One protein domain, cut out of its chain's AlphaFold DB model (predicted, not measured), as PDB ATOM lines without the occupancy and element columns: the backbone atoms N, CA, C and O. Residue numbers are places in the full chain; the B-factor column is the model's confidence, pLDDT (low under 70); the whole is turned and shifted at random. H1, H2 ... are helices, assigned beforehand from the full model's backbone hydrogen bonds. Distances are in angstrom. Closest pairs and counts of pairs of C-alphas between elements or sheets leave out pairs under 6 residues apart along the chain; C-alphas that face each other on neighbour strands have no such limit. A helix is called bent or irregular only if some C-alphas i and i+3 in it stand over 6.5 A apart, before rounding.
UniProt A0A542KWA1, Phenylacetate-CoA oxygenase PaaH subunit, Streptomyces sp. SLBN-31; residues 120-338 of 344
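AT A GLANCE: This is residues 120 to 338 of the 344 residues of the protein "Phenylacetate-CoA oxygenase PaaH subunit" of Streptomyces sp. SLBN-31 (UniProt A0A542KWA1). Two helical hairpins, H1 with H2 and H5 with H6, pack side by side, with H5 in the middle of the body. H7 folds back from the end of H6 onto H5, H8 packs on H5 too, and H9 crosses H1 and packs on the short helices H3 and H4, which are apart from each other. The 219 residues printed include nine named helices, H1 to H9 in chain order, and no named strand; the class is all helix. The whole is compact, with a radius of gyration of the C-alphas of 16.4 A, and rounded, spanning 49 by 43 by 32 A.

IN THESE COORDINATES: The longest helix, H6, is residues 230 to 255, 37.7 A from C-alpha 230 at (-20.904, -6.922, -7.848) to C-alpha 255. Before it come H5, residues 204 to 226, 31.3 A; H4, 196 to 200; H3, 177 to 186; H2, 149 to 172, 34.3 A; and H1, 120 to 141, 32.7 A, beginning at C-alpha 120 (-26.712, -16.057, 10.729). After it come H7, 257 to 276, 31.1 A; H8, 285 to 299, 20.7 A; and H9, 321 to 336, 22.7 A, ending at C-alpha 336 (-14.555, -41.238, -7.718). H7 is irregular, C-alphas 258 and 261 being 7.5 A apart, and has a kink of 28 degrees near residue 264.

HOW THE PARTS SIT: H1, H2, H5, H6 and H7 form a bundle, a group of helices packed together. H6 touches H5, closest C-alphas Ala 233 and Ala 226 at 4.1 A, opposite ways at a shallow tilt of 29 degrees. H6 and H7 touch only at the corner, Ala 254 and Ser 260 at 4.5 A. H5, the hub, touches H7 with residues 205 to 213 alone, Ser 206 and Ala 266 at 5.2 A. It touches H8 with residues 212 to 221 alone, Ala 217 and Leu 294 at 5.9 A. H1 and H2 touch, Gly 136 and Gly 159 at 3.9 A, opposite ways. H9 touches H1, about perpendicular at 76 degrees, Cys 327 and Val 134 at 6.5 A; H3, Arg 332 and Phe 185 at 5.9 A; and H4, Val 323 and Gly 199 at 5.7 A. H6 and H8 are apart. In H1, H2, H3, H6, H8 and H9 every O i to N i+4 pair is within hydrogen-bond range; in H5 17 of 19, in H7 12 of 16, in H4 0 of 1, with 2 of its 2 O i to N i+3 pairs.

THE WHOLE: The C-alphas farthest apart, Asp 176 and Pro 257, are 49.1 A apart. The printed part has no cut. The link from H8 to H9, residues 300 to 320, is long. Mean pLDDT of the printed part is 89.8; under 70 are residues 147, 281 to 283, 301 to 306 and 338.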
ATOM      1  N   ALA A 120     -25.389 -15.573  11.128       74.94
ATOM      2  CA  ALA A 120     -26.712 -16.057  10.729       74.94
ATOM      3  C   ALA A 120     -26.948 -15.898   9.216       74.94
ATOM      4  O   ALA A 120     -27.366 -16.848   8.553       74.94
ATOM      5  N   ARG A 121     -26.602 -14.732   8.651       82.00
ATOM      6  CA  ARG A 121     -26.697 -14.471   7.203       82.00
ATOM      7  C   ARG A 121     -25.750 -15.340   6.380       82.00
ATOM      8  O   ARG A 121     -26.150 -15.838   5.334       82.00
ATOM      9  N   SER A 122     -24.524 -15.551   6.854       85.75
ATOM     10  CA  SER A 122     -23.576 -16.467   6.213       85.75
ATOM     11  C   SER A 122     -24.122 -17.898   6.185       85.75
ATOM     12  O   SER A 122     -24.108 -18.535   5.137       85.75
ATOM     13  N   GLY A 123     -24.693 -18.378   7.294       89.56
ATOM     14  CA  GLY A 123     -25.320 -19.700   7.346       89.56
ATOM     15  C   GLY A 123     -26.486 -19.862   6.365       89.56
ATOM     16  O   GLY A 123     -26.665 -20.941   5.808       89.56
ATOM     17  N   LEU A 124     -27.254 -18.796   6.122       91.06
ATOM     18  CA  LEU A 124     -28.335 -18.801   5.139       91.06
ATOM     19  C   LEU A 124     -27.813 -18.870   3.694       91.06
ATOM     20  O   LEU A 124     -28.335 -19.645   2.896       91.06
ATOM     21  N   TRP A 125     -26.769 -18.108   3.361       94.75
ATOM     22  CA  TRP A 125     -26.136 -18.190   2.043       94.75
ATOM     23  C   TRP A 125     -25.621 -19.596   1.738       94.75
ATOM     24  O   TRP A 125     -25.892 -20.114   0.659       94.75
ATOM     25  N   LEU A 126     -24.948 -20.233   2.700       95.50
ATOM     26  CA  LEU A 126     -24.478 -21.612   2.548       95.50
ATOM     27  C   LEU A 126     -25.644 -22.590   2.342       95.50
ATOM     28  O   LEU A 126     -25.579 -23.453   1.475       95.50
ATOM     29  N   ALA A 127     -26.746 -22.420   3.074       95.12
ATOM     30  CA  ALA A 127     -27.923 -23.268   2.910       95.12
ATOM     31  C   ALA A 127     -28.585 -23.099   1.522       95.12
ATOM     32  O   ALA A 127     -28.977 -24.081   0.895       95.12
ATOM     33  N   LEU A 128     -28.681 -21.871   1.002       97.00
ATOM     34  CA  LEU A 128     -29.192 -21.631  -0.355       97.00
ATOM     35  C   LEU A 128     -28.216 -22.098  -1.447       97.00
ATOM     36  O   LEU A 128     -28.666 -22.516  -2.511       97.00
ATOM     37  N   ALA A 129     -26.904 -22.076  -1.197       97.88
ATOM     38  CA  ALA A 129     -25.922 -22.676  -2.099       97.88
ATOM     39  C   ALA A 129     -26.133 -24.193  -2.227       97.88
ATOM     40  O   ALA A 129     -26.075 -24.727  -3.331       97.88
ATOM     41  N   GLU A 130     -26.465 -24.880  -1.131       97.31
ATOM     42  CA  GLU A 130     -26.840 -26.298  -1.171       97.31
ATOM     43  C   GLU A 130     -28.129 -26.540  -1.975       97.31
ATOM     44  O   GLU A 130     -28.189 -27.493  -2.753       97.31
ATOM     45  N   ASP A 131     -29.145 -25.674  -1.843       98.25
ATOM     46  CA  ASP A 131     -30.367 -25.768  -2.660       98.25
ATOM     47  C   ASP A 131     -30.053 -25.608  -4.154       98.25
ATOM     48  O   ASP A 131     -30.519 -26.399  -4.975       98.25
ATOM     49  N   LEU A 132     -29.242 -24.603  -4.503       98.56
ATOM     50  CA  LEU A 132     -28.799 -24.340  -5.873       98.56
ATOM     51  C   LEU A 132     -27.977 -25.499  -6.441       98.56
ATOM     52  O   LEU A 132     -28.167 -25.867  -7.598       98.56
ATOM     53  N   PHE A 133     -27.110 -26.106  -5.630       97.56
ATOM     54  CA  PHE A 133     -26.320 -27.261  -6.039       97.56
ATOM     55  C   PHE A 133     -27.208 -28.455  -6.406       97.56
ATOM     56  O   PHE A 133     -27.040 -29.063  -7.467       97.56
ATOM     57  N   VAL A 134     -28.187 -28.782  -5.555       97.19
ATOM     58  CA  VAL A 134     -29.109 -29.894  -5.822       97.19
ATOM     59  C   VAL A 134     -30.025 -29.574  -7.002       97.19
ATOM     60  O   VAL A 134     -30.219 -30.432  -7.865       97.19
ATOM     61  N   LEU A 135     -30.546 -28.346  -7.085       97.94
ATOM     62  CA  LEU A 135     -31.348 -27.893  -8.221       97.94
ATOM     63  C   LEU A 135     -30.562 -28.016  -9.531       97.94
ATOM     64  O   LEU A 135     -31.063 -28.609 -10.479       97.94
ATOM     65  N   GLY A 136     -29.324 -27.521  -9.574       96.81
ATOM     66  CA  GLY A 136     -28.479 -27.563 -10.768       96.81
ATOM     67  C   GLY A 136     -28.248 -28.984 -11.282       96.81
ATOM     68  O   GLY A 136     -28.445 -29.253 -12.466       96.81
ATOM     69  N   ASN A 137     -27.937 -29.922 -10.382       94.56
ATOM     70  CA  ASN A 137     -27.804 -31.339 -10.731       94.56
ATOM     71  C   ASN A 137     -29.121 -31.936 -11.255       94.56
ATOM     72  O   ASN A 137     -29.117 -32.653 -12.254       94.56
ATOM     73  N   ARG A 138     -30.254 -31.614 -10.616       92.81
ATOM     74  CA  ARG A 138     -31.583 -32.108 -11.018       92.81
ATOM     75  C   ARG A 138     -32.020 -31.577 -12.379       92.81
ATOM     76  O   ARG A 138     -32.579 -32.327 -13.174       92.81
ATOM     77  N   LEU A 139     -31.738 -30.311 -12.670       93.69
ATOM     78  CA  LEU A 139     -31.980 -29.722 -13.987       93.69
ATOM     79  C   LEU A 139     -31.067 -30.339 -15.058       93.69
ATOM     80  O   LEU A 139     -31.508 -30.543 -16.185       93.69
ATOM     81  N   GLY A 140     -29.839 -30.730 -14.702       88.94
ATOM     82  CA  GLY A 140     -28.929 -31.443 -15.604       88.94
ATOM     83  C   GLY A 140     -29.500 -32.756 -16.154       88.94
ATOM     84  O   GLY A 140     -29.274 -33.088 -17.315       88.94
ATOM     85  N   GLU A 141     -30.308 -33.475 -15.370       82.44
ATOM     86  CA  GLU A 141     -30.995 -34.697 -15.826       82.44
ATOM     87  C   GLU A 141     -32.012 -34.418 -16.942       82.44
ATOM     88  O   GLU A 141     -32.222 -35.249 -17.823       82.44
ATOM     89  N   ARG A 142     -32.608 -33.222 -16.943       76.44
ATOM     90  CA  ARG A 142     -33.624 -32.804 -17.919       76.44
ATOM     91  C   ARG A 142     -33.034 -32.372 -19.257       76.44
ATOM     92  O   ARG A 142     -33.777 -32.184 -20.212       76.44
ATOM     93  N   ILE A 143     -31.707 -32.287 -19.374       80.06
ATOM     94  CA  ILE A 143     -31.047 -32.025 -20.661       80.06
ATOM     95  C   ILE A 143     -31.335 -33.161 -21.655       80.06
ATOM     96  O   ILE A 143     -31.433 -32.918 -22.856       80.06
ATOM     97  N   VAL A 144     -31.504 -34.394 -21.164       75.81
ATOM     98  CA  VAL A 144     -31.784 -35.586 -21.987       75.81
ATOM     99  C   VAL A 144     -33.233 -36.074 -21.897       75.81
ATOM    100  O   VAL A 144     -33.631 -36.924 -22.687       75.81
ATOM    101  N   ASP A 145     -34.013 -35.524 -20.967       74.94
ATOM    102  CA  ASP A 145     -35.429 -35.827 -20.732       74.94
ATOM    103  C   ASP A 145     -36.242 -34.525 -20.807       74.94
ATOM    104  O   ASP A 145     -36.580 -33.919 -19.785       74.94
ATOM    105  N   TYR A 146     -36.466 -34.051 -22.036       75.62
ATOM    106  CA  TYR A 146     -37.052 -32.742 -22.324       75.62
ATOM    107  C   TYR A 146     -38.334 -32.826 -23.155       75.62
ATOM    108  O   TYR A 146     -38.539 -33.752 -23.939       75.62
ATOM    109  N   ILE A 147     -39.178 -31.804 -23.001       69.50
ATOM    110  CA  ILE A 147     -40.432 -31.641 -23.751       69.50
ATOM    111  C   ILE A 147     -40.137 -31.088 -25.152       69.50
ATOM    112  O   ILE A 147     -40.605 -31.625 -26.154       69.50
ATOM    113  N   ASP A 148     -39.313 -30.042 -25.215       81.94
ATOM    114  CA  ASP A 148     -38.826 -29.420 -26.443       81.94
ATOM    115  C   ASP A 148     -37.362 -28.968 -26.292       81.94
ATOM    116  O   ASP A 148     -36.802 -28.929 -25.191       81.94
ATOM    117  N   LEU A 149     -36.706 -28.715 -27.427       81.75
ATOM    118  CA  LEU A 149     -35.270 -28.434 -27.457       81.75
ATOM    119  C   LEU A 149     -34.950 -27.086 -26.807       81.75
ATOM    120  O   LEU A 149     -33.926 -26.949 -26.140       81.75
ATOM    121  N   GLU A 150     -35.804 -26.088 -27.012       84.62
ATOM    122  CA  GLU A 150     -35.678 -24.772 -26.406       84.62
ATOM    123  C   GLU A 150     -35.708 -24.868 -24.882       84.62
ATOM    124  O   GLU A 150     -34.872 -24.246 -24.221       84.62
ATOM    125  N   GLU A 151     -36.594 -25.696 -24.330       85.00
ATOM    126  CA  GLU A 151     -36.658 -25.940 -22.896       85.00
ATOM    127  C   GLU A 151     -35.448 -26.725 -22.393       85.00
ATOM    128  O   GLU A 151     -34.879 -26.351 -21.373       85.00
ATOM    129  N   SER A 152     -34.981 -27.743 -23.122       88.25
ATOM    130  CA  SER A 152     -33.733 -28.446 -22.774       88.25
ATOM    131  C   SER A 152     -32.550 -27.478 -22.654       88.25
ATOM    132  O   SER A 152     -31.796 -27.514 -21.680       88.25
ATOM    133  N   LEU A 153     -32.415 -26.558 -23.616       88.94
ATOM    134  CA  LEU A 153     -31.367 -25.538 -23.605       88.94
ATOM    135  C   LEU A 153     -31.548 -24.537 -22.458       88.94
ATOM    136  O   LEU A 153     -30.565 -24.182 -21.805       88.94
ATOM    137  N   ALA A 154     -32.779 -24.087 -22.205       90.19
ATOM    138  CA  ALA A 154     -33.075 -23.164 -21.114       90.19
ATOM    139  C   ALA A 154     -32.762 -23.799 -19.753       90.19
ATOM    140  O   ALA A 154     -31.990 -23.240 -18.978       90.19
ATOM    141  N   VAL A 155     -33.285 -24.997 -19.490       91.88
ATOM    142  CA  VAL A 155     -33.069 -25.742 -18.245       91.88
ATOM    143  C   VAL A 155     -31.599 -26.102 -18.056       91.88
ATOM    144  O   VAL A 155     -31.080 -25.967 -16.949       91.88
ATOM    145  N   GLY A 156     -30.906 -26.494 -19.129       93.44
ATOM    146  CA  GLY A 156     -29.467 -26.738 -19.104       93.44
ATOM    147  C   GLY A 156     -28.676 -25.495 -18.692       93.44
ATOM    148  O   GLY A 156     -27.836 -25.582 -17.797       93.44
ATOM    149  N   SER A 157     -28.991 -24.331 -19.275       94.62
ATOM    150  CA  SER A 157     -28.361 -23.051 -18.915       94.62
ATOM    151  C   SER A 157     -28.624 -22.684 -17.455       94.62
ATOM    152  O   SER A 157     -27.686 -22.395 -16.713       94.62
ATOM    153  N   ILE A 158     -29.883 -22.768 -17.011       96.81
ATOM    154  CA  ILE A 158     -30.273 -22.465 -15.626       96.81
ATOM    155  C   ILE A 158     -29.567 -23.415 -14.650       96.81
ATOM    156  O   ILE A 158     -29.103 -22.991 -13.594       96.81
ATOM    157  N   GLY A 159     -29.456 -24.700 -15.002       96.38
ATOM    158  CA  GLY A 159     -28.764 -25.698 -14.194       96.38
ATOM    159  C   GLY A 159     -27.273 -25.397 -14.031       96.38
ATOM    160  O   GLY A 159     -26.756 -25.449 -12.916       96.38
ATOM    161  N   GLN A 160     -26.590 -25.015 -15.115       95.88
ATOM    162  CA  GLN A 160     -25.182 -24.609 -15.075       95.88
ATOM    163  C   GLN A 160     -24.970 -23.359 -14.215       95.88
ATOM    164  O   GLN A 160     -24.055 -23.323 -13.390       95.88
ATOM    165  N   GLU A 161     -25.830 -22.353 -14.366       96.81
ATOM    166  CA  GLU A 161     -25.767 -21.129 -13.566       96.81
ATOM    167  C   GLU A 161     -26.075 -21.396 -12.089       96.81
ATOM    168  O   GLU A 161     -25.429 -20.822 -11.217       96.81
ATOM    169  N   ALA A 162     -26.994 -22.312 -11.768       97.94
ATOM    170  CA  ALA A 162     -27.253 -22.711 -10.386       97.94
ATOM    171  C   ALA A 162     -26.006 -23.320  -9.719       97.94
ATOM    172  O   ALA A 162     -25.665 -22.932  -8.599       97.94
ATOM    173  N   LEU A 163     -25.282 -24.201 -10.418       96.12
ATOM    174  CA  LEU A 163     -24.019 -24.763  -9.923       96.12
ATOM    175  C   LEU A 163     -22.944 -23.679  -9.750       96.12
ATOM    176  O   LEU A 163     -22.314 -23.602  -8.696       96.12
ATOM    177  N   ALA A 164     -22.789 -22.792 -10.737       95.12
ATOM    178  CA  ALA A 164     -21.827 -21.691 -10.677       95.12
ATOM    179  C   ALA A 164     -22.146 -20.687  -9.553       95.12
ATOM    180  O   ALA A 164     -21.244 -20.127  -8.927       95.12
ATOM    181  N   HIS A 165     -23.428 -20.452  -9.268       97.94
ATOM    182  CA  HIS A 165     -23.862 -19.629  -8.146       97.94
ATOM    183  C   HIS A 165     -23.571 -20.290  -6.806       97.94
ATOM    184  O   HIS A 165     -23.087 -19.604  -5.908       97.94
ATOM    185  N   ALA A 166     -23.809 -21.597  -6.671       97.69
ATOM    186  CA  ALA A 166     -23.441 -22.332  -5.463       97.69
ATOM    187  C   ALA A 166     -21.934 -22.203  -5.179       97.69
ATOM    188  O   ALA A 166     -21.551 -21.796  -4.084       97.69
ATOM    189  N   GLU A 167     -21.090 -22.440  -6.185       95.12
ATOM    190  CA  GLU A 167     -19.635 -22.273  -6.100       95.12
ATOM    191  C   GLU A 167     -19.231 -20.830  -5.749       95.12
ATOM    192  O   GLU A 167     -18.471 -20.597  -4.809       95.12
ATOM    193  N   THR A 168     -19.787 -19.837  -6.453       95.62
ATOM    194  CA  THR A 168     -19.497 -18.415  -6.201       95.62
ATOM    195  C   THR A 168     -19.866 -18.027  -4.769       95.62
ATOM    196  O   THR A 168     -19.111 -17.319  -4.105       95.62
ATOM    197  N   ILE A 169     -21.004 -18.507  -4.260       96.69
ATOM    198  CA  ILE A 169     -21.429 -18.261  -2.880       96.69
ATOM    199  C   ILE A 169     -20.446 -18.897  -1.894       96.69
ATOM    200  O   ILE A 169     -20.077 -18.229  -0.928       96.69
ATOM    201  N   LEU A 170     -19.998 -20.137  -2.119       96.25
ATOM    202  CA  LEU A 170     -18.988 -20.786  -1.273       96.25
ATOM    203  C   LEU A 170     -17.678 -19.981  -1.264       96.25
ATOM    204  O   LEU A 170     -17.170 -19.649  -0.192       96.25
ATOM    205  N   SER A 171     -17.189 -19.573  -2.436       95.50
ATOM    206  CA  SER A 171     -15.966 -18.773  -2.564       95.50
ATOM    207  C   SER A 171     -16.057 -17.436  -1.818       95.50
ATOM    208  O   SER A 171     -15.174 -17.094  -1.030       95.50
ATOM    209  N   LEU A 172     -17.178 -16.716  -1.954       93.88
ATOM    210  CA  LEU A 172     -17.439 -15.463  -1.228       93.88
ATOM    211  C   LEU A 172     -17.548 -15.646   0.297       93.88
ATOM    212  O   LEU A 172     -17.500 -14.662   1.035       93.88
ATOM    213  N   HIS A 173     -17.695 -16.884   0.772       94.56
ATOM    214  CA  HIS A 173     -17.681 -17.248   2.190       94.56
ATOM    215  C   HIS A 173     -16.373 -17.930   2.624       94.56
ATOM    216  O   HIS A 173     -16.323 -18.528   3.698       94.56
ATOM    217  N   GLY A 174     -15.305 -17.794   1.830       94.25
ATOM    218  CA  GLY A 174     -13.946 -18.187   2.204       94.25
ATOM    219  C   GLY A 174     -13.595 -19.646   1.922       94.25
ATOM    220  O   GLY A 174     -12.591 -20.127   2.441       94.25
ATOM    221  N   PHE A 175     -14.399 -20.351   1.127       94.88
ATOM    222  CA  PHE A 175     -14.053 -21.688   0.658       94.88
ATOM    223  C   PHE A 175     -13.091 -21.566  -0.525       94.88
ATOM    224  O   PHE A 175     -13.389 -20.889  -1.510       94.88
ATOM    225  N   ASP A 176     -11.941 -22.227  -0.429       91.75
ATOM    226  CA  ASP A 176     -11.157 -22.556  -1.614       91.75
ATOM    227  C   ASP A 176     -11.782 -23.756  -2.353       91.75
ATOM    228  O   ASP A 176     -12.755 -24.350  -1.883       91.75
ATOM    229  N   ALA A 177     -11.228 -24.088  -3.520       87.31
ATOM    230  CA  ALA A 177     -11.631 -25.217  -4.363       87.31
ATOM    231  C   ALA A 177     -11.788 -26.525  -3.558       87.31
ATOM    232  O   ALA A 177     -12.875 -27.088  -3.453       87.31
ATOM    233  N   SER A 178     -10.727 -26.928  -2.851       88.06
ATOM    234  CA  SER A 178     -10.698 -28.146  -2.030       88.06
ATOM    235  C   SER A 178     -11.757 -28.144  -0.922       88.06
ATOM    236  O   SER A 178     -12.457 -29.137  -0.708       88.06
ATOM    237  N   ALA A 179     -11.923 -27.019  -0.223       91.50
ATOM    238  CA  ALA A 179     -12.930 -26.878   0.817       91.50
ATOM    239  C   ALA A 179     -14.352 -26.915   0.243       91.50
ATOM    240  O   ALA A 179     -15.238 -27.495   0.875       91.50
ATOM    241  N   ALA A 180     -14.590 -26.307  -0.923       91.88
ATOM    242  CA  ALA A 180     -15.877 -26.351  -1.610       91.88
ATOM    243  C   ALA A 180     -16.219 -27.787  -2.034       91.88
ATOM    244  O   ALA A 180     -17.327 -28.264  -1.777       91.88
ATOM    245  N   ASP A 181     -15.244 -28.515  -2.568       89.12
ATOM    246  CA  ASP A 181     -15.393 -29.913  -2.957       89.12
ATOM    247  C   ASP A 181     -15.666 -30.829  -1.758       89.12
ATOM    248  O   ASP A 181     -16.589 -31.652  -1.781       89.12
ATOM    249  N   ALA A 182     -14.928 -30.655  -0.661       90.06
ATOM    250  CA  ALA A 182     -15.205 -31.359   0.587       90.06
ATOM    251  C   ALA A 182     -16.611 -31.017   1.117       90.06
ATOM    252  O   ALA A 182     -17.350 -31.890   1.588       90.06
ATOM    253  N   HIS A 183     -17.027 -29.755   0.985       92.62
ATOM    254  CA  HIS A 183     -18.337 -29.294   1.424       92.62
ATOM    255  C   HIS A 183     -19.498 -29.912   0.628       92.62
ATOM    256  O   HIS A 183     -20.534 -30.223   1.223       92.62
ATOM    257  N   LEU A 184     -19.335 -30.096  -0.685       91.69
ATOM    258  CA  LEU A 184     -20.387 -30.563  -1.596       91.69
ATOM    259  C   LEU A 184     -20.380 -32.079  -1.830       91.69
ATOM    260  O   LEU A 184     -21.424 -32.664  -2.119       91.69
ATOM    261  N   PHE A 185     -19.239 -32.749  -1.694       89.69
ATOM    262  CA  PHE A 185     -19.140 -34.170  -2.036       89.69
ATOM    263  C   PHE A 185     -18.779 -35.059  -0.848       89.69
ATOM    264  O   PHE A 185     -19.222 -36.203  -0.820       89.69
ATOM    265  N   GLU A 186     -18.068 -34.573   0.169       90.12
ATOM    266  CA  GLU A 186     -17.612 -35.426   1.286       90.12
ATOM    267  C   GLU A 186     -18.529 -35.360   2.507       90.12
ATOM    268  O   GLU A 186     -18.624 -36.322   3.271       90.12
ATOM    269  N   ARG A 187     -19.260 -34.253   2.682       92.50
ATOM    270  CA  ARG A 187     -20.159 -34.077   3.829       92.50
ATOM    271  C   ARG A 187     -21.294 -35.103   3.847       92.50
ATOM    272  O   ARG A 187     -22.031 -35.201   2.863       92.50
ATOM    273  N   PRO A 188     -21.516 -35.822   4.963       92.06
ATOM    274  CA  PRO A 188     -22.613 -36.777   5.075       92.06
ATOM    275  C   PRO A 188     -23.971 -36.055   5.039       92.06
ATOM    276  O   PRO A 188     -24.068 -34.878   5.396       92.06
ATOM    277  N   GLN A 189     -25.018 -36.748   4.581       92.25
ATOM    278  CA  GLN A 189     -26.332 -36.153   4.293       92.25
ATOM    279  C   GLN A 189     -26.939 -35.432   5.507       92.25
ATOM    280  O   GLN A 189     -27.609 -34.413   5.354       92.25
ATOM    281  N   GLU A 190     -26.679 -35.914   6.719       93.00
ATOM    282  CA  GLU A 190     -27.195 -35.359   7.973       93.00
ATOM    283  C   GLU A 190     -26.653 -33.956   8.261       93.00
ATOM    284  O   GLU A 190     -27.248 -33.210   9.035       93.00
ATOM    285  N   GLN A 191     -25.529 -33.585   7.644       93.69
ATOM    286  CA  GLN A 191     -24.948 -32.255   7.782       93.69
ATOM    287  C   GLN A 191     -25.524 -31.255   6.781       93.69
ATOM    288  O   GLN A 191     -25.353 -30.055   6.995       93.69
ATOM    289  N   TRP A 192     -26.179 -31.711   5.709       94.62
ATOM    290  CA  TRP A 192     -26.801 -30.836   4.715       94.62
ATOM    291  C   TRP A 192     -28.010 -30.140   5.309       94.62
ATOM    292  O   TRP A 192     -28.808 -30.736   6.028       94.62
ATOM    293  N   ARG A 193     -28.175 -28.871   4.979       93.88
ATOM    294  CA  ARG A 193     -29.265 -28.013   5.419       93.88
ATOM    295  C   ARG A 193     -30.068 -27.547   4.221       93.88
ATOM    296  O   ARG A 193     -30.395 -26.374   4.161       93.88
ATOM    297  N   VAL A 194     -30.415 -28.421   3.280       95.62
ATOM    298  CA  VAL A 194     -31.333 -28.084   2.177       95.62
ATOM    299  C   VAL A 194     -32.734 -27.715   2.681       95.62
ATOM    300  O   VAL A 194     -33.168 -28.130   3.755       95.62
ATOM    301  N   SER A 195     -33.451 -26.913   1.913       96.31
ATOM    302  CA  SER A 195     -34.843 -26.551   2.177       96.31
ATOM    303  C   SER A 195     -35.766 -27.741   1.919       96.31
ATOM    304  O   SER A 195     -35.448 -28.645   1.136       96.31
ATOM    305  N   ARG A 196     -36.953 -27.752   2.535       95.56
ATOM    306  CA  ARG A 196     -37.943 -28.819   2.297       95.56
ATOM    307  C   ARG A 196     -38.404 -28.900   0.839       95.56
ATOM    308  O   ARG A 196     -38.872 -29.958   0.423       95.56
ATOM    309  N   VAL A 197     -38.255 -27.829   0.052       96.06
ATOM    310  CA  VAL A 197     -38.622 -27.842  -1.376       96.06
ATOM    311  C   VAL A 197     -37.753 -28.796  -2.194       96.06
ATOM    312  O   VAL A 197     -38.226 -29.340  -3.187       96.06
ATOM    313  N   ILE A 198     -36.527 -29.099  -1.749       96.81
ATOM    314  CA  ILE A 198     -35.667 -30.082  -2.422       96.81
ATOM    315  C   ILE A 198     -36.322 -31.463  -2.465       96.81
ATOM    316  O   ILE A 198     -36.261 -32.132  -3.492       96.81
ATOM    317  N   GLY A 199     -37.050 -31.862  -1.420       94.12
ATOM    318  CA  GLY A 199     -37.785 -33.131  -1.405       94.12
ATOM    319  C   GLY A 199     -38.917 -33.228  -2.439       94.12
ATOM    320  O   GLY A 199     -39.498 -34.300  -2.596       94.12
ATOM    321  N   ARG A 200     -39.247 -32.132  -3.136       94.31
ATOM    322  CA  ARG A 200     -40.278 -32.070  -4.182       94.31
ATOM    323  C   ARG A 200     -39.701 -32.024  -5.603       94.31
ATOM    324  O   ARG A 200     -40.465 -31.934  -6.551       94.31
ATOM    325  N   LEU A 201     -38.382 -32.106  -5.800       93.25
ATOM    326  CA  LEU A 201     -37.768 -32.166  -7.140       93.25
ATOM    327  C   LEU A 201     -37.918 -33.565  -7.779       93.25
ATOM    328  O   LEU A 201     -36.927 -34.230  -8.082       93.25
ATOM    329  N   THR A 202     -39.158 -34.032  -7.929       87.62
ATOM    330  CA  THR A 202     -39.508 -35.397  -8.367       87.62
ATOM    331  C   THR A 202     -40.120 -35.449  -9.761       87.62
ATOM    332  O   THR A 202     -39.839 -36.361 -10.533       87.62
ATOM    333  N   ASP A 203     -40.934 -34.459 -10.103       89.19
ATOM    334  CA  ASP A 203     -41.709 -34.380 -11.341       89.19
ATOM    335  C   ASP A 203     -41.608 -32.973 -11.941       89.19
ATOM    336  O   ASP A 203     -41.054 -32.056 -11.325       89.19
ATOM    337  N   TRP A 204     -42.073 -32.808 -13.179       91.00
ATOM    338  CA  TRP A 204     -41.956 -31.534 -13.886       91.00
ATOM    339  C   TRP A 204     -42.761 -30.400 -13.225       91.00
ATOM    340  O   TRP A 204     -42.154 -29.359 -12.951       91.00
ATOM    341  N   PRO A 205     -44.056 -30.578 -12.878       91.88
ATOM    342  CA  PRO A 205     -44.825 -29.570 -12.147       91.88
ATOM    343  C   PRO A 205     -44.116 -29.078 -10.885       91.88
ATOM    344  O   PRO A 205     -43.918 -27.875 -10.717       91.88
ATOM    345  N   SER A 206     -43.660 -29.993 -10.031       94.06
ATOM    346  CA  SER A 206     -42.981 -29.636  -8.786       94.06
ATOM    347  C   SER A 206     -41.616 -28.996  -9.043       94.06
ATOM    348  O   SER A 206     -41.255 -28.044  -8.354       94.06
ATOM    349  N   THR A 207     -40.882 -29.434 -10.074       94.69
ATOM    350  CA  THR A 207     -39.596 -28.832 -10.474       94.69
ATOM    351  C   THR A 207     -39.753 -27.359 -10.844       94.69
ATOM    352  O   THR A 207     -38.983 -26.532 -10.356       94.69
ATOM    353  N   VAL A 208     -40.776 -27.019 -11.637       94.56
ATOM    354  CA  VAL A 208     -41.078 -25.629 -12.013       94.56
ATOM    355  C   VAL A 208     -41.293 -24.767 -10.770       94.56
ATOM    356  O   VAL A 208     -40.722 -23.680 -10.665       94.56
ATOM    357  N   VAL A 209     -42.079 -25.245  -9.801       96.00
ATOM    358  CA  VAL A 209     -42.382 -24.461  -8.594       96.00
ATOM    359  C   VAL A 209     -41.176 -24.382  -7.660       96.00
ATOM    360  O   VAL A 209     -40.909 -23.313  -7.114       96.00
ATOM    361  N   CYS A 210     -40.405 -25.462  -7.504       97.62
ATOM    362  CA  CYS A 210     -39.182 -25.462  -6.701       97.62
ATOM    363  C   CYS A 210     -38.158 -24.470  -7.253       97.62
ATOM    364  O   CYS A 210     -37.613 -23.663  -6.499       97.62
ATOM    365  N   ALA A 211     -37.925 -24.491  -8.565       97.75
ATOM    366  CA  ALA A 211     -36.999 -23.573  -9.208       97.75
ATOM    367  C   ALA A 211     -37.481 -22.116  -9.094       97.75
ATOM    368  O   ALA A 211     -36.689 -21.236  -8.761       97.75
ATOM    369  N   LEU A 212     -38.790 -21.871  -9.238       97.25
ATOM    370  CA  LEU A 212     -39.403 -20.558  -9.019       97.25
ATOM    371  C   LEU A 212     -39.121 -20.020  -7.609       97.25
ATOM    372  O   LEU A 212     -38.627 -18.899  -7.468       97.25
ATOM    373  N   VAL A 213     -39.420 -20.797  -6.560       97.44
ATOM    374  CA  VAL A 213     -39.259 -20.329  -5.170       97.44
ATOM    375  C   VAL A 213     -37.790 -20.211  -4.757       97.44
ATOM    376  O   VAL A 213     -37.457 -19.298  -4.002       97.44
ATOM    377  N   ILE A 214     -36.900 -21.064  -5.280       98.56
ATOM    378  CA  ILE A 214     -35.451 -20.968  -5.044       98.56
ATOM    379  C   ILE A 214     -34.889 -19.712  -5.721       98.56
ATOM    380  O   ILE A 214     -34.237 -18.912  -5.049       98.56
ATOM    381  N   SER A 215     -35.192 -19.473  -7.003       98.38
ATOM    382  CA  SER A 215     -34.762 -18.253  -7.704       98.38
ATOM    383  C   SER A 215     -35.286 -16.990  -7.021       98.38
ATOM    384  O   SER A 215     -34.541 -16.027  -6.818       98.38
ATOM    385  N   ALA A 216     -36.543 -17.012  -6.569       97.38
ATOM    386  CA  ALA A 216     -37.113 -15.930  -5.779       97.38
ATOM    387  C   ALA A 216     -36.341 -15.713  -4.462       97.38
ATOM    388  O   ALA A 216     -35.939 -14.587  -4.175       97.38
ATOM    389  N   ALA A 217     -36.068 -16.766  -3.685       97.75
ATOM    390  CA  ALA A 217     -35.361 -16.641  -2.409       97.75
ATOM    391  C   ALA A 217     -33.924 -16.130  -2.570       97.75
ATOM    392  O   ALA A 217     -33.509 -15.222  -1.845       97.75
ATOM    393  N   VAL A 218     -33.183 -16.659  -3.548       98.31
ATOM    394  CA  VAL A 218     -31.811 -16.223  -3.833       98.31
ATOM    395  C   VAL A 218     -31.792 -14.760  -4.277       98.31
ATOM    396  O   VAL A 218     -30.982 -13.993  -3.765       98.31
ATOM    397  N   SER A 219     -32.710 -14.334  -5.154       97.75
ATOM    398  CA  SER A 219     -32.788 -12.930  -5.593       97.75
ATOM    399  C   SER A 219     -33.113 -11.968  -4.441       97.75
ATOM    400  O   SER A 219     -32.487 -10.913  -4.319       97.75
ATOM    401  N   VAL A 220     -34.028 -12.351  -3.541       96.94
ATOM    402  CA  VAL A 220     -34.387 -11.555  -2.357       96.94
ATOM    403  C   VAL A 220     -33.181 -11.354  -1.442       96.94
ATOM    404  O   VAL A 220     -32.947 -10.228  -0.994       96.94
ATOM    405  N   LEU A 221     -32.416 -12.418  -1.176       95.81
ATOM    406  CA  LEU A 221     -31.239 -12.342  -0.315       95.81
ATOM    407  C   LEU A 221     -30.071 -11.610  -0.992       95.81
ATOM    408  O   LEU A 221     -29.365 -10.848  -0.333       95.81
ATOM    409  N   ALA A 222     -29.884 -11.807  -2.298       96.31
ATOM    410  CA  ALA A 222     -28.845 -11.145  -3.084       96.31
ATOM    411  C   ALA A 222     -29.019  -9.618  -3.110       96.31
ATOM    412  O   ALA A 222     -28.031  -8.891  -3.014       96.31
ATOM    413  N   GLU A 223     -30.263  -9.128  -3.159       95.50
ATOM    414  CA  GLU A 223     -30.578  -7.691  -3.127       95.50
ATOM    415  C   GLU A 223     -29.962  -6.970  -1.919       95.50
ATOM    416  O   GLU A 223     -29.500  -5.842  -2.056       95.50
ATOM    417  N   GLU A 224     -29.879  -7.626  -0.754       93.00
ATOM    418  CA  GLU A 224     -29.302  -7.026   0.462       93.00
ATOM    419  C   GLU A 224     -27.815  -6.661   0.298       93.00
ATOM    420  O   GLU A 224     -27.300  -5.819   1.032       93.00
ATOM    421  N   ARG A 225     -27.113  -7.297  -0.652       93.06
ATOM    422  CA  ARG A 225     -25.670  -7.116  -0.906       93.06
ATOM    423  C   ARG A 225     -25.371  -6.512  -2.281       93.06
ATOM    424  O   ARG A 225     -24.282  -5.983  -2.489       93.06
ATOM    425  N   ALA A 226     -26.333  -6.531  -3.203       91.50
ATOM    426  CA  ALA A 226     -26.147  -6.142  -4.601       91.50
ATOM    427  C   ALA A 226     -25.633  -4.702  -4.794       91.50
ATOM    428  O   ALA A 226     -24.908  -4.435  -5.747       91.50
ATOM    429  N   ALA A 227     -25.964  -3.773  -3.891       92.81
ATOM    430  CA  ALA A 227     -25.499  -2.387  -3.987       92.81
ATOM    431  C   ALA A 227     -23.986  -2.223  -3.738       92.81
ATOM    432  O   ALA A 227     -23.380  -1.292  -4.265       92.81
ATOM    433  N   GLY A 228     -23.385  -3.098  -2.925       91.25
ATOM    434  CA  GLY A 228     -21.973  -3.015  -2.532       91.25
ATOM    435  C   GLY A 228     -21.089  -4.106  -3.131       91.25
ATOM    436  O   GLY A 228     -19.869  -3.963  -3.142       91.25
ATOM    437  N   GLU A 229     -21.683  -5.189  -3.631       93.38
ATOM    438  CA  GLU A 229     -20.958  -6.395  -4.017       93.38
ATOM    439  C   GLU A 229     -21.383  -6.868  -5.419       93.38
ATOM    440  O   GLU A 229     -22.443  -7.486  -5.571       93.38
ATOM    441  N   PRO A 230     -20.555  -6.625  -6.457       93.62
ATOM    442  CA  PRO A 230     -20.904  -6.922  -7.848       93.62
ATOM    443  C   PRO A 230     -21.266  -8.385  -8.111       93.62
ATOM    444  O   PRO A 230     -22.108  -8.667  -8.959       93.62
ATOM    445  N   ALA A 231     -20.662  -9.321  -7.373       92.88
ATOM    446  CA  ALA A 231     -20.980 -10.739  -7.495       92.88
ATOM    447  C   ALA A 231     -22.428 -11.041  -7.070       92.88
ATOM    448  O   ALA A 231     -23.129 -11.762  -7.774       92.88
ATOM    449  N   PHE A 232     -22.915 -10.437  -5.980       94.94
ATOM    450  CA  PHE A 232     -24.313 -10.586  -5.560       94.94
ATOM    451  C   PHE A 232     -25.282  -9.839  -6.479       94.94
ATOM    452  O   PHE A 232     -26.396 -10.314  -6.682       94.94
ATOM    453  N   ALA A 233     -24.863  -8.724  -7.087       94.44
ATOM    454  CA  ALA A 233     -25.653  -8.071  -8.129       94.44
ATOM    455  C   ALA A 233     -25.840  -8.979  -9.356       94.44
ATOM    456  O   ALA A 233     -26.964  -9.137  -9.824       94.44
ATOM    457  N   ALA A 234     -24.769  -9.630  -9.821       94.25
ATOM    458  CA  ALA A 234     -24.837 -10.583 -10.929       94.25
ATOM    459  C   ALA A 234     -25.739 -11.782 -10.597       94.25
ATOM    460  O   ALA A 234     -26.670 -12.060 -11.350       94.25
ATOM    461  N   ILE A 235     -25.541 -12.409  -9.424       96.12
ATOM    462  CA  ILE A 235     -26.394 -13.507  -8.938       96.12
ATOM    463  C   ILE A 235     -27.864 -13.081  -8.941       96.12
ATOM    464  O   ILE A 235     -28.724 -13.808  -9.430       96.12
ATOM    465  N   ARG A 236     -28.179 -11.900  -8.397       97.69
ATOM    466  CA  ARG A 236     -29.553 -11.391  -8.369       97.69
ATOM    467  C   ARG A 236     -30.127 -11.255  -9.776       97.69
ATOM    468  O   ARG A 236     -31.233 -11.731 -10.018       97.69
ATOM    469  N   ASP A 237     -29.414 -10.567 -10.661       96.19
ATOM    470  CA  ASP A 237     -29.915 -10.220 -11.989       96.19
ATOM    471  C   ASP A 237     -30.181 -11.484 -12.822       96.19
ATOM    472  O   ASP A 237     -31.226 -11.585 -13.466       96.19
ATOM    473  N   GLU A 238     -29.305 -12.487 -12.732       97.25
ATOM    474  CA  GLU A 238     -29.486 -13.798 -13.371       97.25
ATOM    475  C   GLU A 238     -30.669 -14.569 -12.751       97.25
ATOM    476  O   GLU A 238     -31.553 -15.049 -13.464       97.25
ATOM    477  N   GLN A 239     -30.799 -14.587 -11.419       97.69
ATOM    478  CA  GLN A 239     -31.937 -15.239 -10.752       97.69
ATOM    479  C   GLN A 239     -33.289 -14.586 -11.066       97.69
ATOM    480  O   GLN A 239     -34.306 -15.278 -11.104       97.69
ATOM    481  N   LEU A 240     -33.333 -13.276 -11.328       95.81
ATOM    482  CA  LEU A 240     -34.555 -12.605 -11.784       95.81
ATOM    483  C   LEU A 240     -34.950 -13.031 -13.206       95.81
ATOM    484  O   LEU A 240     -36.142 -13.166 -13.491       95.81
ATOM    485  N   VAL A 241     -33.975 -13.299 -14.081       95.88
ATOM    486  CA  VAL A 241     -34.233 -13.875 -15.412       95.88
ATOM    487  C   VAL A 241     -34.788 -15.296 -15.282       95.88
ATOM    488  O   VAL A 241     -35.785 -15.623 -15.931       95.88
ATOM    489  N   HIS A 242     -34.213 -16.117 -14.397       96.75
ATOM    490  CA  HIS A 242     -34.716 -17.465 -14.104       96.75
ATOM    491  C   HIS A 242     -36.136 -17.436 -13.553       96.75
ATOM    492  O   HIS A 242     -37.005 -18.168 -14.018       96.75
ATOM    493  N   LEU A 243     -36.398 -16.543 -12.600       95.12
ATOM    494  CA  LEU A 243     -37.720 -16.370 -12.025       95.12
ATOM    495  C   LEU A 243     -38.772 -16.057 -13.099       95.12
ATOM    496  O   LEU A 243     -39.862 -16.626 -13.065       95.12
ATOM    497  N   GLU A 244     -38.463 -15.197 -14.073       93.31
ATOM    498  CA  GLU A 244     -39.391 -14.912 -15.172       93.31
ATOM    499  C   GLU A 244     -39.615 -16.127 -16.088       93.31
ATOM    500  O   GLU A 244     -40.744 -16.368 -16.525       93.31
ATOM    501  N   HIS A 245     -38.574 -16.927 -16.345       94.75
ATOM    502  CA  HIS A 245     -38.716 -18.201 -17.062       94.75
ATOM    503  C   HIS A 245     -39.685 -19.140 -16.338       94.75
ATOM    504  O   HIS A 245     -40.681 -19.578 -16.921       94.75
ATOM    505  N   TRP A 246     -39.469 -19.370 -15.043       95.25
ATOM    506  CA  TRP A 246     -40.312 -20.264 -14.251       95.25
ATOM    507  C   TRP A 246     -41.738 -19.741 -14.077       95.25
ATOM    508  O   TRP A 246     -42.686 -20.522 -14.101       95.25
ATOM    509  N   ARG A 247     -41.935 -18.420 -13.994       93.25
ATOM    510  CA  ARG A 247     -43.273 -17.803 -14.005       93.25
ATOM    511  C   ARG A 247     -44.013 -18.028 -15.315       93.25
ATOM    512  O   ARG A 247     -45.240 -18.137 -15.315       93.25
ATOM    513  N   ARG A 248     -43.308 -18.056 -16.448       92.19
ATOM    514  CA  ARG A 248     -43.920 -18.380 -17.743       92.19
ATOM    515  C   ARG A 248     -44.429 -19.819 -17.746       92.19
ATOM    516  O   ARG A 248     -45.577 -20.036 -18.123       92.19
ATOM    517  N   TRP A 249     -43.623 -20.757 -17.252       92.00
ATOM    518  CA  TRP A 249     -44.029 -22.154 -17.087       92.00
ATOM    519  C   TRP A 249     -45.185 -22.331 -16.115       92.00
ATOM    520  O   TRP A 249     -46.157 -23.001 -16.448       92.00
ATOM    521  N   ALA A 250     -45.130 -21.677 -14.957       92.31
ATOM    522  CA  ALA A 250     -46.197 -21.743 -13.971       92.31
ATOM    523  C   ALA A 250     -47.540 -21.272 -14.551       92.31
ATOM    524  O   ALA A 250     -48.565 -21.926 -14.371       92.31
ATOM    525  N   ARG A 251     -47.532 -20.177 -15.323       90.50
ATOM    526  CA  ARG A 251     -48.724 -19.698 -16.038       90.50
ATOM    527  C   ARG A 251     -49.198 -20.676 -17.111       90.50
ATOM    528  O   ARG A 251     -50.403 -20.859 -17.245       90.50
ATOM    529  N   ALA A 252     -48.284 -21.285 -17.865       89.94
ATOM    530  CA  ALA A 252     -48.634 -22.259 -18.897       89.94
ATOM    531  C   ALA A 252     -49.302 -23.506 -18.292       89.94
ATOM    532  O   ALA A 252     -50.414 -23.849 -18.684       89.94
ATOM    533  N   LEU A 253     -48.677 -24.110 -17.277       89.62
ATOM    534  CA  LEU A 253     -49.187 -25.312 -16.612       89.62
ATOM    535  C   LEU A 253     -50.515 -25.067 -15.883       89.62
ATOM    536  O   LEU A 253     -51.375 -25.943 -15.876       89.62
ATOM    537  N   ALA A 254     -50.710 -23.872 -15.317       89.25
ATOM    538  CA  ALA A 254     -51.976 -23.485 -14.695       89.25
ATOM    539  C   ALA A 254     -53.101 -23.222 -15.712       89.25
ATOM    540  O   ALA A 254     -54.274 -23.385 -15.379       89.25
ATOM    541  N   ALA A 255     -52.770 -22.784 -16.931       88.06
ATOM    542  CA  ALA A 255     -53.755 -22.433 -17.955       88.06
ATOM    543  C   ALA A 255     -54.239 -23.636 -18.779       88.06
ATOM    544  O   ALA A 255     -55.304 -23.558 -19.394       88.06
ATOM    545  N   TRP A 256     -53.462 -24.717 -18.840       86.38
ATOM    546  CA  TRP A 256     -53.785 -25.892 -19.648       86.38
ATOM    547  C   TRP A 256     -54.697 -26.857 -18.880       86.38
ATOM    548  O   TRP A 256     -54.314 -27.306 -17.797       86.38
ATOM    549  N   PRO A 257     -55.888 -27.204 -19.408       87.81
ATOM    550  CA  PRO A 257     -56.841 -28.071 -18.715       87.81
ATOM    551  C   PRO A 257     -56.236 -29.400 -18.254       87.81
ATOM    552  O   PRO A 257     -56.500 -29.829 -17.134       87.81
ATOM    553  N   GLU A 258     -55.385 -30.004 -19.081       86.25
ATOM    554  CA  GLU A 258     -54.769 -31.313 -18.860       86.25
ATOM    555  C   GLU A 258     -53.751 -31.323 -17.714       86.25
ATOM    556  O   GLU A 258     -53.545 -32.368 -17.104       86.25
ATOM    557  N   THR A 259     -53.123 -30.184 -17.407       87.19
ATOM    558  CA  THR A 259     -52.084 -30.076 -16.364       87.19
ATOM    559  C   THR A 259     -52.522 -29.252 -15.156       87.19
ATOM    560  O   THR A 259     -51.865 -29.294 -14.120       87.19
ATOM    561  N   SER A 260     -53.610 -28.484 -15.271       87.50
ATOM    562  CA  SER A 260     -54.002 -27.470 -14.283       87.50
ATOM    563  C   SER A 260     -54.270 -28.030 -12.883       87.50
ATOM    564  O   SER A 260     -53.862 -27.417 -11.895       87.50
ATOM    565  N   GLU A 261     -54.916 -29.192 -12.780       88.56
ATOM    566  CA  GLU A 261     -55.228 -29.834 -11.498       88.56
ATOM    567  C   GLU A 261     -53.955 -30.331 -10.796       88.56
ATOM    568  O   GLU A 261     -53.678 -29.928  -9.664       88.56
ATOM    569  N   GLU A 262     -53.137 -31.129 -11.493       90.12
ATOM    570  CA  GLU A 262     -51.853 -31.629 -10.981       90.12
ATOM    571  C   GLU A 262     -50.920 -30.472 -10.603       90.12
ATOM    572  O   GLU A 262     -50.326 -30.463  -9.522       90.12
ATOM    573  N   PHE A 263     -50.832 -29.453 -11.460       91.62
ATOM    574  CA  PHE A 263     -49.979 -28.300 -11.212       91.62
ATOM    575  C   PHE A 263     -50.456 -27.471 -10.017       91.62
ATOM    576  O   PHE A 263     -49.631 -27.023  -9.226       91.62
ATOM    577  N   THR A 264     -51.769 -27.295  -9.833       90.50
ATOM    578  CA  THR A 264     -52.320 -26.593  -8.658       90.50
ATOM    579  C   THR A 264     -51.944 -27.318  -7.365       90.50
ATOM    580  O   THR A 264     -51.544 -26.671  -6.393       90.50
ATOM    581  N   GLN A 265     -52.004 -28.653  -7.367       90.31
ATOM    582  CA  GLN A 265     -51.588 -29.470  -6.230       90.31
ATOM    583  C   GLN A 265     -50.084 -29.323  -5.952       90.31
ATOM    584  O   GLN A 265     -49.699 -28.986  -4.830       90.31
ATOM    585  N   ALA A 266     -49.235 -29.486  -6.974       92.75
ATOM    586  CA  ALA A 266     -47.787 -29.314  -6.846       92.75
ATOM    587  C   ALA A 266     -47.420 -27.902  -6.350       92.75
ATOM    588  O   ALA A 266     -46.600 -27.738  -5.442       92.75
ATOM    589  N   TYR A 267     -48.089 -26.874  -6.881       93.06
ATOM    590  CA  TYR A 267     -47.901 -25.483  -6.478       93.06
ATOM    591  C   TYR A 267     -48.278 -25.252  -5.011       93.06
ATOM    592  O   TYR A 267     -47.610 -24.485  -4.319       93.06
ATOM    593  N   ALA A 268     -49.317 -25.909  -4.492       91.56
ATOM    594  CA  ALA A 268     -49.687 -25.814  -3.081       91.56
ATOM    595  C   ALA A 268     -48.706 -26.518  -2.143       91.56
ATOM    596  O   ALA A 268     -48.328 -25.972  -1.104       91.56
ATOM    597  N   GLU A 269     -48.249 -27.705  -2.517       92.44
ATOM    598  CA  GLU A 269     -47.325 -28.486  -1.700       92.44
ATOM    599  C   GLU A 269     -45.935 -27.846  -1.626       92.44
ATOM    600  O   GLU A 269     -45.342 -27.754  -0.545       92.44
ATOM    601  N   VAL A 270     -45.416 -27.359  -2.758       95.19
ATOM    602  CA  VAL A 270     -44.088 -26.736  -2.812       95.19
ATOM    603  C   VAL A 270     -44.068 -25.404  -2.066       95.19
ATOM    604  O   VAL A 270     -43.156 -25.179  -1.269       95.19
ATOM    605  N   THR A 271     -45.061 -24.525  -2.239       93.44
ATOM    606  CA  THR A 271     -45.070 -23.239  -1.513       93.44
ATOM    607  C   THR A 271     -45.260 -23.426  -0.008       93.44
ATOM    608  O   THR A 271     -44.691 -22.661   0.771       93.44
ATOM    609  N   HIS A 272     -45.981 -24.466   0.427       92.12
ATOM    610  CA  HIS A 272     -46.038 -24.842   1.838       92.12
ATOM    611  C   HIS A 272     -44.655 -25.258   2.374       92.12
ATOM    612  O   HIS A 272     -44.260 -24.877   3.483       92.12
ATOM    613  N   CYS A 273     -43.888 -26.010   1.579       93.31
ATOM    614  CA  CYS A 273     -42.519 -26.397   1.919       93.31
ATOM    615  C   CYS A 273     -41.572 -25.189   1.964       93.31
ATOM    616  O   CYS A 273     -40.775 -25.095   2.896       93.31
ATOM    617  N   ALA A 274     -41.735 -24.235   1.041       94.44
ATOM    618  CA  ALA A 274     -40.892 -23.050   0.851       94.44
ATOM    619  C   ALA A 274     -40.806 -22.104   2.064       94.44
ATOM    620  O   ALA A 274     -39.956 -21.215   2.093       94.44
ATOM    621  N   GLY A 275     -41.648 -22.290   3.086       92.88
ATOM    622  CA  GLY A 275     -41.605 -21.490   4.310       92.88
ATOM    623  C   GLY A 275     -40.292 -21.571   5.093       92.88
ATOM    624  O   GLY A 275     -40.058 -20.712   5.937       92.88
ATOM    625  N   ASP A 276     -39.437 -22.565   4.836       93.62
ATOM    626  CA  ASP A 276     -38.144 -22.714   5.512       93.62
ATOM    627  C   ASP A 276     -36.944 -22.159   4.730       93.62
ATOM    628  O   ASP A 276     -35.826 -22.225   5.240       93.62
ATOM    629  N   LEU A 277     -37.146 -21.572   3.541       94.62
ATOM    630  CA  LEU A 277     -36.056 -21.135   2.656       94.62
ATOM    631  C   LEU A 277     -35.062 -20.189   3.343       94.62
ATOM    632  O   LEU A 277     -33.855 -20.366   3.178       94.62
ATOM    633  N   PHE A 278     -35.542 -19.249   4.166       92.25
ATOM    634  CA  PHE A 278     -34.677 -18.338   4.929       92.25
ATOM    635  C   PHE A 278     -34.267 -18.842   6.316       92.25
ATOM    636  O   PHE A 278     -33.358 -18.278   6.926       92.25
ATOM    637  N   GLY A 279     -34.891 -19.915   6.809       77.12
ATOM    638  CA  GLY A 279     -34.703 -20.414   8.170       77.12
ATOM    639  C   GLY A 279     -34.986 -19.369   9.263       77.12
ATOM    640  O   GLY A 279     -35.243 -18.206   8.990       77.12
ATOM    641  N   ALA A 280     -34.897 -19.783  10.528       71.25
ATOM    642  CA  ALA A 280     -35.247 -19.013  11.736       71.25
ATOM    643  C   ALA A 280     -36.741 -18.999  12.119       71.25
ATOM    644  O   ALA A 280     -37.627 -19.380  11.359       71.25
ATOM    645  N   GLY A 281     -36.982 -18.660  13.388       59.41
ATOM    646  CA  GLY A 281     -38.301 -18.683  14.013       59.41
ATOM    647  C   GLY A 281     -39.073 -17.368  13.850       59.41
ATOM    648  O   GLY A 281     -38.500 -16.348  13.461       59.41
ATOM    649  N   PRO A 282     -40.357 -17.343  14.238       56.47
ATOM    650  CA  PRO A 282     -41.272 -16.218  14.034       56.47
ATOM    651  C   PRO A 282     -40.933 -14.948  14.831       56.47
ATOM    652  O   PRO A 282     -41.741 -14.032  14.851       56.47
ATOM    653  N   HIS A 283     -39.768 -14.858  15.474       64.44
ATOM    654  CA  HIS A 283     -39.319 -13.687  16.232       64.44
ATOM    655  C   HIS A 283     -38.068 -13.014  15.643       64.44
ATOM    656  O   HIS A 283     -37.620 -12.006  16.184       64.44
ATOM    657  N   ASP A 284     -37.514 -13.529  14.540       80.12
ATOM    658  CA  ASP A 284     -36.429 -12.862  13.818       80.12
ATOM    659  C   ASP A 284     -36.994 -11.862  12.798       80.12
ATOM    660  O   ASP A 284     -37.501 -12.244  11.742       80.12
ATOM    661  N   ALA A 285     -36.911 -10.568  13.119       83.31
ATOM    662  CA  ALA A 285     -37.412  -9.490  12.269       83.31
ATOM    663  C   ALA A 285     -36.740  -9.451  10.885       83.31
ATOM    664  O   ALA A 285     -37.385  -9.071   9.906       83.31
ATOM    665  N   VAL A 286     -35.468  -9.860  10.779       83.88
ATOM    666  CA  VAL A 286     -34.753  -9.890   9.493       83.88
ATOM    667  C   VAL A 286     -35.325 -11.000   8.618       83.88
ATOM    668  O   VAL A 286     -35.726 -10.738   7.485       83.88
ATOM    669  N   THR A 287     -35.448 -12.214   9.154       86.50
ATOM    670  CA  THR A 287     -36.085 -13.322   8.433       86.50
ATOM    671  C   THR A 287     -37.527 -13.003   8.067       86.50
ATOM    672  O   THR A 287     -37.937 -13.287   6.946       86.50
ATOM    673  N   GLN A 288     -38.308 -12.391   8.961       88.50
ATOM    674  CA  GLN A 288     -39.680 -11.985   8.640       88.50
ATOM    675  C   GLN A 288     -39.732 -11.032   7.440       88.50
ATOM    676  O   GLN A 288     -40.579 -11.203   6.564       88.50
ATOM    677  N   ALA A 289     -38.825 -10.052   7.377       90.94
ATOM    678  CA  ALA A 289     -38.756  -9.111   6.263       90.94
ATOM    679  C   ALA A 289     -38.382  -9.811   4.947       90.94
ATOM    680  O   ALA A 289     -39.030  -9.583   3.923       90.94
ATOM    681  N   LEU A 290     -37.390 -10.710   4.973       92.62
ATOM    682  CA  LEU A 290     -37.018 -11.525   3.812       92.62
ATOM    683  C   LEU A 290     -38.190 -12.411   3.361       92.62
ATOM    684  O   LEU A 290     -38.542 -12.426   2.183       92.62
ATOM    685  N   HIS A 291     -38.856 -13.086   4.299       92.94
ATOM    686  CA  HIS A 291     -40.006 -13.959   4.043       92.94
ATOM    687  C   HIS A 291     -41.200 -13.205   3.447       92.94
ATOM    688  O   HIS A 291     -41.854 -13.697   2.524       92.94
ATOM    689  N   ALA A 292     -41.464 -11.984   3.914       92.25
ATOM    690  CA  ALA A 292     -42.492 -11.118   3.342       92.25
ATOM    691  C   ALA A 292     -42.166 -10.730   1.889       92.25
ATOM    692  O   ALA A 292     -43.041 -10.795   1.025       92.25
ATOM    693  N   ARG A 293     -40.900 -10.393   1.598       93.81
ATOM    694  CA  ARG A 293     -40.436 -10.092   0.231       93.81
ATOM    695  C   ARG A 293     -40.547 -11.307  -0.691       93.81
ATOM    696  O   ARG A 293     -41.037 -11.170  -1.809       93.81
ATOM    697  N   LEU A 294     -40.169 -12.494  -0.216       94.12
ATOM    698  CA  LEU A 294     -40.351 -13.750  -0.950       94.12
ATOM    699  C   LEU A 294     -41.830 -14.035  -1.226       94.12
ATOM    700  O   LEU A 294     -42.185 -14.387  -2.346       94.12
ATOM    701  N   THR A 295     -42.697 -13.836  -0.233       92.31
ATOM    702  CA  THR A 295     -44.145 -14.033  -0.388       92.31
ATOM    703  C   THR A 295     -44.722 -13.122  -1.468       92.31
ATOM    704  O   THR A 295     -45.511 -13.589  -2.288       92.31
ATOM    705  N   ALA A 296     -44.312 -11.851  -1.508       90.31
ATOM    706  CA  ALA A 296     -44.714 -10.929  -2.569       90.31
ATOM    707  C   ALA A 296     -44.226 -11.417  -3.942       90.31
ATOM    708  O   ALA A 296     -45.015 -11.560  -4.872       90.31
ATOM    709  N   LEU A 297     -42.944 -11.775  -4.041       90.19
ATOM    710  CA  LEU A 297     -42.329 -12.171  -5.303       90.19
ATOM    711  C   LEU A 297     -42.906 -13.484  -5.867       90.19
ATOM    712  O   LEU A 297     -43.095 -13.604  -7.077       90.19
ATOM    713  N   VAL A 298     -43.234 -14.457  -5.014       89.50
ATOM    714  CA  VAL A 298     -43.902 -15.705  -5.428       89.50
ATOM    715  C   VAL A 298     -45.393 -15.476  -5.709       89.50
ATOM    716  O   VAL A 298     -45.943 -16.090  -6.622       89.50
ATOM    717  N   GLY A 299     -46.054 -14.576  -4.973       80.88
ATOM    718  CA  GLY A 299     -47.465 -14.229  -5.174       80.88
ATOM    719  C   GLY A 299     -47.765 -13.620  -6.548       80.88
ATOM    720  O   GLY A 299     -48.831 -13.867  -7.108       80.88
ATOM    721  N   ASP A 300     -46.797 -12.919  -7.139       72.25
ATOM    722  CA  ASP A 300     -46.906 -12.306  -8.470       72.25
ATOM    723  C   ASP A 300     -46.851 -13.315  -9.638       72.25
ATOM    724  O   ASP A 300     -46.845 -12.928 -10.806       72.25
ATOM    725  N   SER A 301     -46.826 -14.624  -9.364       68.62
ATOM    726  CA  SER A 301     -46.718 -15.668 -10.398       68.62
ATOM    727  C   SER A 301     -47.999 -15.878 -11.220       68.62
ATOM    728  O   SER A 301     -47.983 -16.620 -12.199       68.62
ATOM    729  N   GLY A 302     -49.112 -15.230 -10.853       65.00
ATOM    730  CA  GLY A 302     -50.369 -15.270 -11.613       65.00
ATOM    731  C   GLY A 302     -51.149 -16.587 -11.516       65.00
ATOM    732  O   GLY A 302     -52.121 -16.766 -12.245       65.00
ATOM    733  N   VAL A 303     -50.745 -17.494 -10.620       65.44
ATOM    734  CA  VAL A 303     -51.410 -18.778 -10.361       65.44
ATOM    735  C   VAL A 303     -52.323 -18.634  -9.133       65.44
ATOM    736  O   VAL A 303     -51.832 -18.296  -8.050       65.44
ATOM    737  N   PRO A 304     -53.644 -18.849  -9.255       56.97
ATOM    738  CA  PRO A 304     -54.553 -18.817  -8.113       56.97
ATOM    739  C   PRO A 304     -54.260 -19.958  -7.127       56.97
ATOM    740  O   PRO A 304     -54.030 -21.088  -7.535       56.97
ATOM    741  N   GLY A 305     -54.371 -19.697  -5.821       60.91
ATOM    742  CA  GLY A 305     -54.690 -20.771  -4.871       60.91
ATOM    743  C   GLY A 305     -53.571 -21.393  -4.034       60.91
ATOM    744  O   GLY A 305     -53.875 -22.302  -3.270       60.91
ATOM    745  N   SER A 306     -52.333 -20.892  -4.019       59.00
ATOM    746  CA  SER A 306     -51.420 -21.263  -2.927       59.00
ATOM    747  C   SER A 306     -50.479 -20.138  -2.510       59.00
ATOM    748  O   SER A 306     -50.032 -19.327  -3.319       59.00
ATOM    749  N   ARG A 307     -50.258 -20.046  -1.198       78.31
ATOM    750  CA  ARG A 307     -49.510 -18.980  -0.530       78.31
ATOM    751  C   ARG A 307     -48.471 -19.631   0.365       78.31
ATOM    752  O   ARG A 307     -48.770 -20.628   1.021       78.31
ATOM    753  N   LEU A 308     -47.284 -19.036   0.425       88.25
ATOM    754  CA  LEU A 308     -46.297 -19.406   1.432       88.25
ATOM    755  C   LEU A 308     -46.926 -19.330   2.838       88.25
ATOM    756  O   LEU A 308     -47.845 -18.528   3.053       88.25
ATOM    757  N   PRO A 309     -46.432 -20.120   3.812       88.88
ATOM    758  CA  PRO A 309     -46.836 -19.985   5.205       88.88
ATOM    759  C   PRO A 309     -46.759 -18.527   5.672       88.88
ATOM    760  O   PRO A 309     -45.850 -17.797   5.288       88.88
ATOM    761  N   HIS A 310     -47.689 -18.092   6.525       85.19
ATOM    762  CA  HIS A 310     -47.725 -16.700   6.998       85.19
ATOM    763  C   HIS A 310     -46.470 -16.275   7.770       85.19
ATOM    764  O   HIS A 310     -46.164 -15.088   7.846       85.19
ATOM    765  N   GLN A 311     -45.768 -17.239   8.363       87.31
ATOM    766  CA  GLN A 311     -44.548 -17.023   9.127       87.31
ATOM    767  C   GLN A 311     -43.443 -17.947   8.608       87.31
ATOM    768  O   GLN A 311     -43.753 -19.059   8.167       87.31
ATOM    769  N   PRO A 312     -42.172 -17.510   8.675       89.56
ATOM    770  CA  PRO A 312     -41.041 -18.357   8.329       89.56
ATOM    771  C   PRO A 312     -40.959 -19.563   9.268       89.56
ATOM    772  O   PRO A 312     -41.316 -19.494  10.449       89.56
ATOM    773  N   VAL A 313     -40.478 -20.672   8.722       90.44
ATOM    774  CA  VAL A 313     -40.326 -21.952   9.412       90.44
ATOM    775  C   VAL A 313     -38.834 -22.219   9.649       90.44
ATOM    776  O   VAL A 313     -38.010 -21.945   8.773       90.44
ATOM    777  N   PRO A 314     -38.441 -22.783  10.805       89.00
ATOM    778  CA  PRO A 314     -37.060 -23.190  11.028       89.00
ATOM    779  C   PRO A 314     -36.582 -24.228  10.006       89.00
ATOM    780  O   PRO A 314     -37.267 -25.208   9.721       89.00
ATOM    781  N   ARG A 315     -35.355 -24.036   9.519       89.81
ATOM    782  CA  ARG A 315     -34.696 -24.923   8.558       89.81
ATOM    783  C   ARG A 315     -33.842 -25.964   9.280       89.81
ATOM    784  O   ARG A 315     -32.865 -25.608   9.954       89.81
ATOM    785  N   ALA A 316     -34.224 -27.232   9.146       86.50
ATOM    786  CA  ALA A 316     -33.547 -28.373   9.760       86.50
ATOM    787  C   ALA A 316     -32.398 -28.904   8.883       86.50
ATOM    788  O   ALA A 316     -32.354 -28.652   7.683       86.50
ATOM    789  N   ALA A 317     -31.465 -29.632   9.497       87.06
ATOM    790  CA  ALA A 317     -30.472 -30.422   8.773       87.06
ATOM    791  C   ALA A 317     -31.033 -31.819   8.438       87.06
ATOM    792  O   ALA A 317     -31.920 -32.311   9.137       87.06
ATOM    793  N   GLY A 318     -30.536 -32.449   7.372       81.38
ATOM    794  CA  GLY A 318     -30.936 -33.791   6.927       81.38
ATOM    795  C   GLY A 318     -32.297 -33.880   6.215       81.38
ATOM    796  O   GLY A 318     -32.777 -34.976   5.941       81.38
ATOM    797  N   SER A 319     -32.926 -32.752   5.882       74.81
ATOM    798  CA  SER A 319     -34.287 -32.627   5.319       74.81
ATOM    799  C   SER A 319     -34.446 -33.036   3.844       74.81
ATOM    800  O   SER A 319     -35.571 -33.086   3.351       74.81
ATOM    801  N   GLY A 320     -33.360 -33.330   3.124       75.81
ATOM    802  CA  GLY A 320     -33.372 -33.521   1.664       75.81
ATOM    803  C   GLY A 320     -33.929 -34.850   1.132       75.81
ATOM    804  O   GLY A 320     -34.079 -34.998  -0.080       75.81
ATOM    805  N   GLY A 321     -34.234 -35.813   2.009       88.25
ATOM    806  CA  GLY A 321     -34.851 -37.093   1.637       88.25
ATOM    807  C   GLY A 321     -34.072 -37.897   0.583       88.25
ATOM    808  O   GLY A 321     -32.845 -37.814   0.503       88.25
ATOM    809  N   SER A 322     -34.796 -38.679  -0.227       89.62
ATOM    810  CA  SER A 322     -34.219 -39.468  -1.329       89.62
ATOM    811  C   SER A 322     -33.651 -38.591  -2.444       89.62
ATOM    812  O   SER A 322     -32.637 -38.942  -3.035       89.62
ATOM    813  N   VAL A 323     -34.245 -37.417  -2.695       91.69
ATOM    814  CA  VAL A 323     -33.780 -36.505  -3.748       91.69
ATOM    815  C   VAL A 323     -32.331 -36.087  -3.504       91.69
ATOM    816  O   VAL A 323     -31.514 -36.142  -4.427       91.69
ATOM    817  N   LEU A 324     -32.017 -35.682  -2.272       93.62
ATOM    818  CA  LEU A 324     -30.656 -35.340  -1.878       93.62
ATOM    819  C   LEU A 324     -29.756 -36.580  -1.882       93.62
ATOM    820  O   LEU A 324     -28.660 -36.510  -2.427       93.62
ATOM    821  N   ALA A 325     -30.223 -37.707  -1.337       91.81
ATOM    822  CA  ALA A 325     -29.452 -38.951  -1.309       91.81
ATOM    823  C   ALA A 325     -28.978 -39.368  -2.716       91.81
ATOM    824  O   ALA A 325     -27.790 -39.609  -2.922       91.81
ATOM    825  N   ASP A 326     -29.878 -39.357  -3.700       91.62
ATOM    826  CA  ASP A 326     -29.582 -39.692  -5.098       91.62
ATOM    827  C   ASP A 326     -28.646 -38.673  -5.765       91.62
ATOM    828  O   ASP A 326     -27.802 -39.032  -6.593       91.62
ATOM    829  N   CYS A 327     -28.796 -37.384  -5.435       92.62
ATOM    830  CA  CYS A 327     -27.907 -36.328  -5.919       92.62
ATOM    831  C   CYS A 327     -26.475 -36.560  -5.421       92.62
ATOM    832  O   CYS A 327     -25.537 -36.567  -6.217       92.62
ATOM    833  N   LEU A 328     -26.317 -36.816  -4.120       92.06
ATOM    834  CA  LEU A 328     -25.020 -37.081  -3.500       92.06
ATOM    835  C   LEU A 328     -24.407 -38.383  -4.011       92.06
ATOM    836  O   LEU A 328     -23.221 -38.410  -4.324       92.06
ATOM    837  N   ALA A 329     -25.200 -39.450  -4.132       90.88
ATOM    838  CA  ALA A 329     -24.727 -40.738  -4.630       90.88
ATOM    839  C   ALA A 329     -24.151 -40.616  -6.047       90.88
ATOM    840  O   ALA A 329     -23.041 -41.083  -6.300       90.88
ATOM    841  N   ARG A 330     -24.857 -39.936  -6.960       88.25
ATOM    842  CA  ARG A 330     -24.369 -39.720  -8.331       88.25
ATOM    843  C   ARG A 330     -23.167 -38.791  -8.383       88.25
ATOM    844  O   ARG A 330     -22.196 -39.125  -9.052       88.25
ATOM    845  N   GLY A 331     -23.205 -37.670  -7.661       86.88
ATOM    846  CA  GLY A 331     -22.091 -36.724  -7.618       86.88
ATOM    847  C   GLY A 331     -20.802 -37.369  -7.105       86.88
ATOM    848  O   GLY A 331     -19.749 -37.217  -7.716       86.88
ATOM    849  N   ARG A 332     -20.894 -38.168  -6.036       88.81
ATOM    850  CA  ARG A 332     -19.754 -38.911  -5.471       88.81
ATOM    851  C   ARG A 332     -19.248 -40.003  -6.399       88.81
ATOM    852  O   ARG A 332     -18.044 -40.096  -6.593       88.81
ATOM    853  N   LEU A 333     -20.151 -40.778  -7.005       86.75
ATOM    854  CA  LEU A 333     -19.771 -41.803  -7.976       86.75
ATOM    855  C   LEU A 333     -19.002 -41.183  -9.142       86.75
ATOM    856  O   LEU A 333     -17.959 -41.690  -9.537       86.75
ATOM    857  N   VAL A 334     -19.511 -40.078  -9.684       82.38
ATOM    858  CA  VAL A 334     -18.835 -39.329 -10.739       82.38
ATOM    859  C   VAL A 334     -17.466 -38.861 -10.236       82.38
ATOM    860  O   VAL A 334     -16.470 -39.174 -10.878       82.38
ATOM    861  N   ARG A 335     -17.380 -38.240  -9.053       80.25
ATOM    862  CA  ARG A 335     -16.112 -37.786  -8.459       80.25
ATOM    863  C   ARG A 335     -15.067 -38.893  -8.304       80.25
ATOM    864  O   ARG A 335     -13.911 -38.667  -8.633       80.25
ATOM    865  N   GLU A 336     -15.461 -40.088  -7.870       80.62
ATOM    866  CA  GLU A 336     -14.555 -41.238  -7.718       80.62
ATOM    867  C   GLU A 336     -13.874 -41.664  -9.032       80.62
ATOM    868  O   GLU A 336     -12.799 -42.260  -9.000       80.62
ATOM    869  N   HIS A 337     -14.478 -41.362 -10.187       78.38
ATOM    870  CA  HIS A 337     -13.976 -41.773 -11.503       78.38
ATOM    871  C   HIS A 337     -13.085 -40.729 -12.192       78.38
ATOM    872  O   HIS A 337     -12.499 -41.037 -13.233       78.38
ATOM    873  N   TYR A 338     -12.950 -39.520 -11.638       68.88
ATOM    874  CA  TYR A 338     -12.033 -38.503 -12.157       68.88
ATOM    875  C   TYR A 338     -10.917 -38.197 -11.155       68.88
ATOM    876  O   TYR A 338     -11.010 -38.495  -9.966       68.88
TER     877      TYR A 338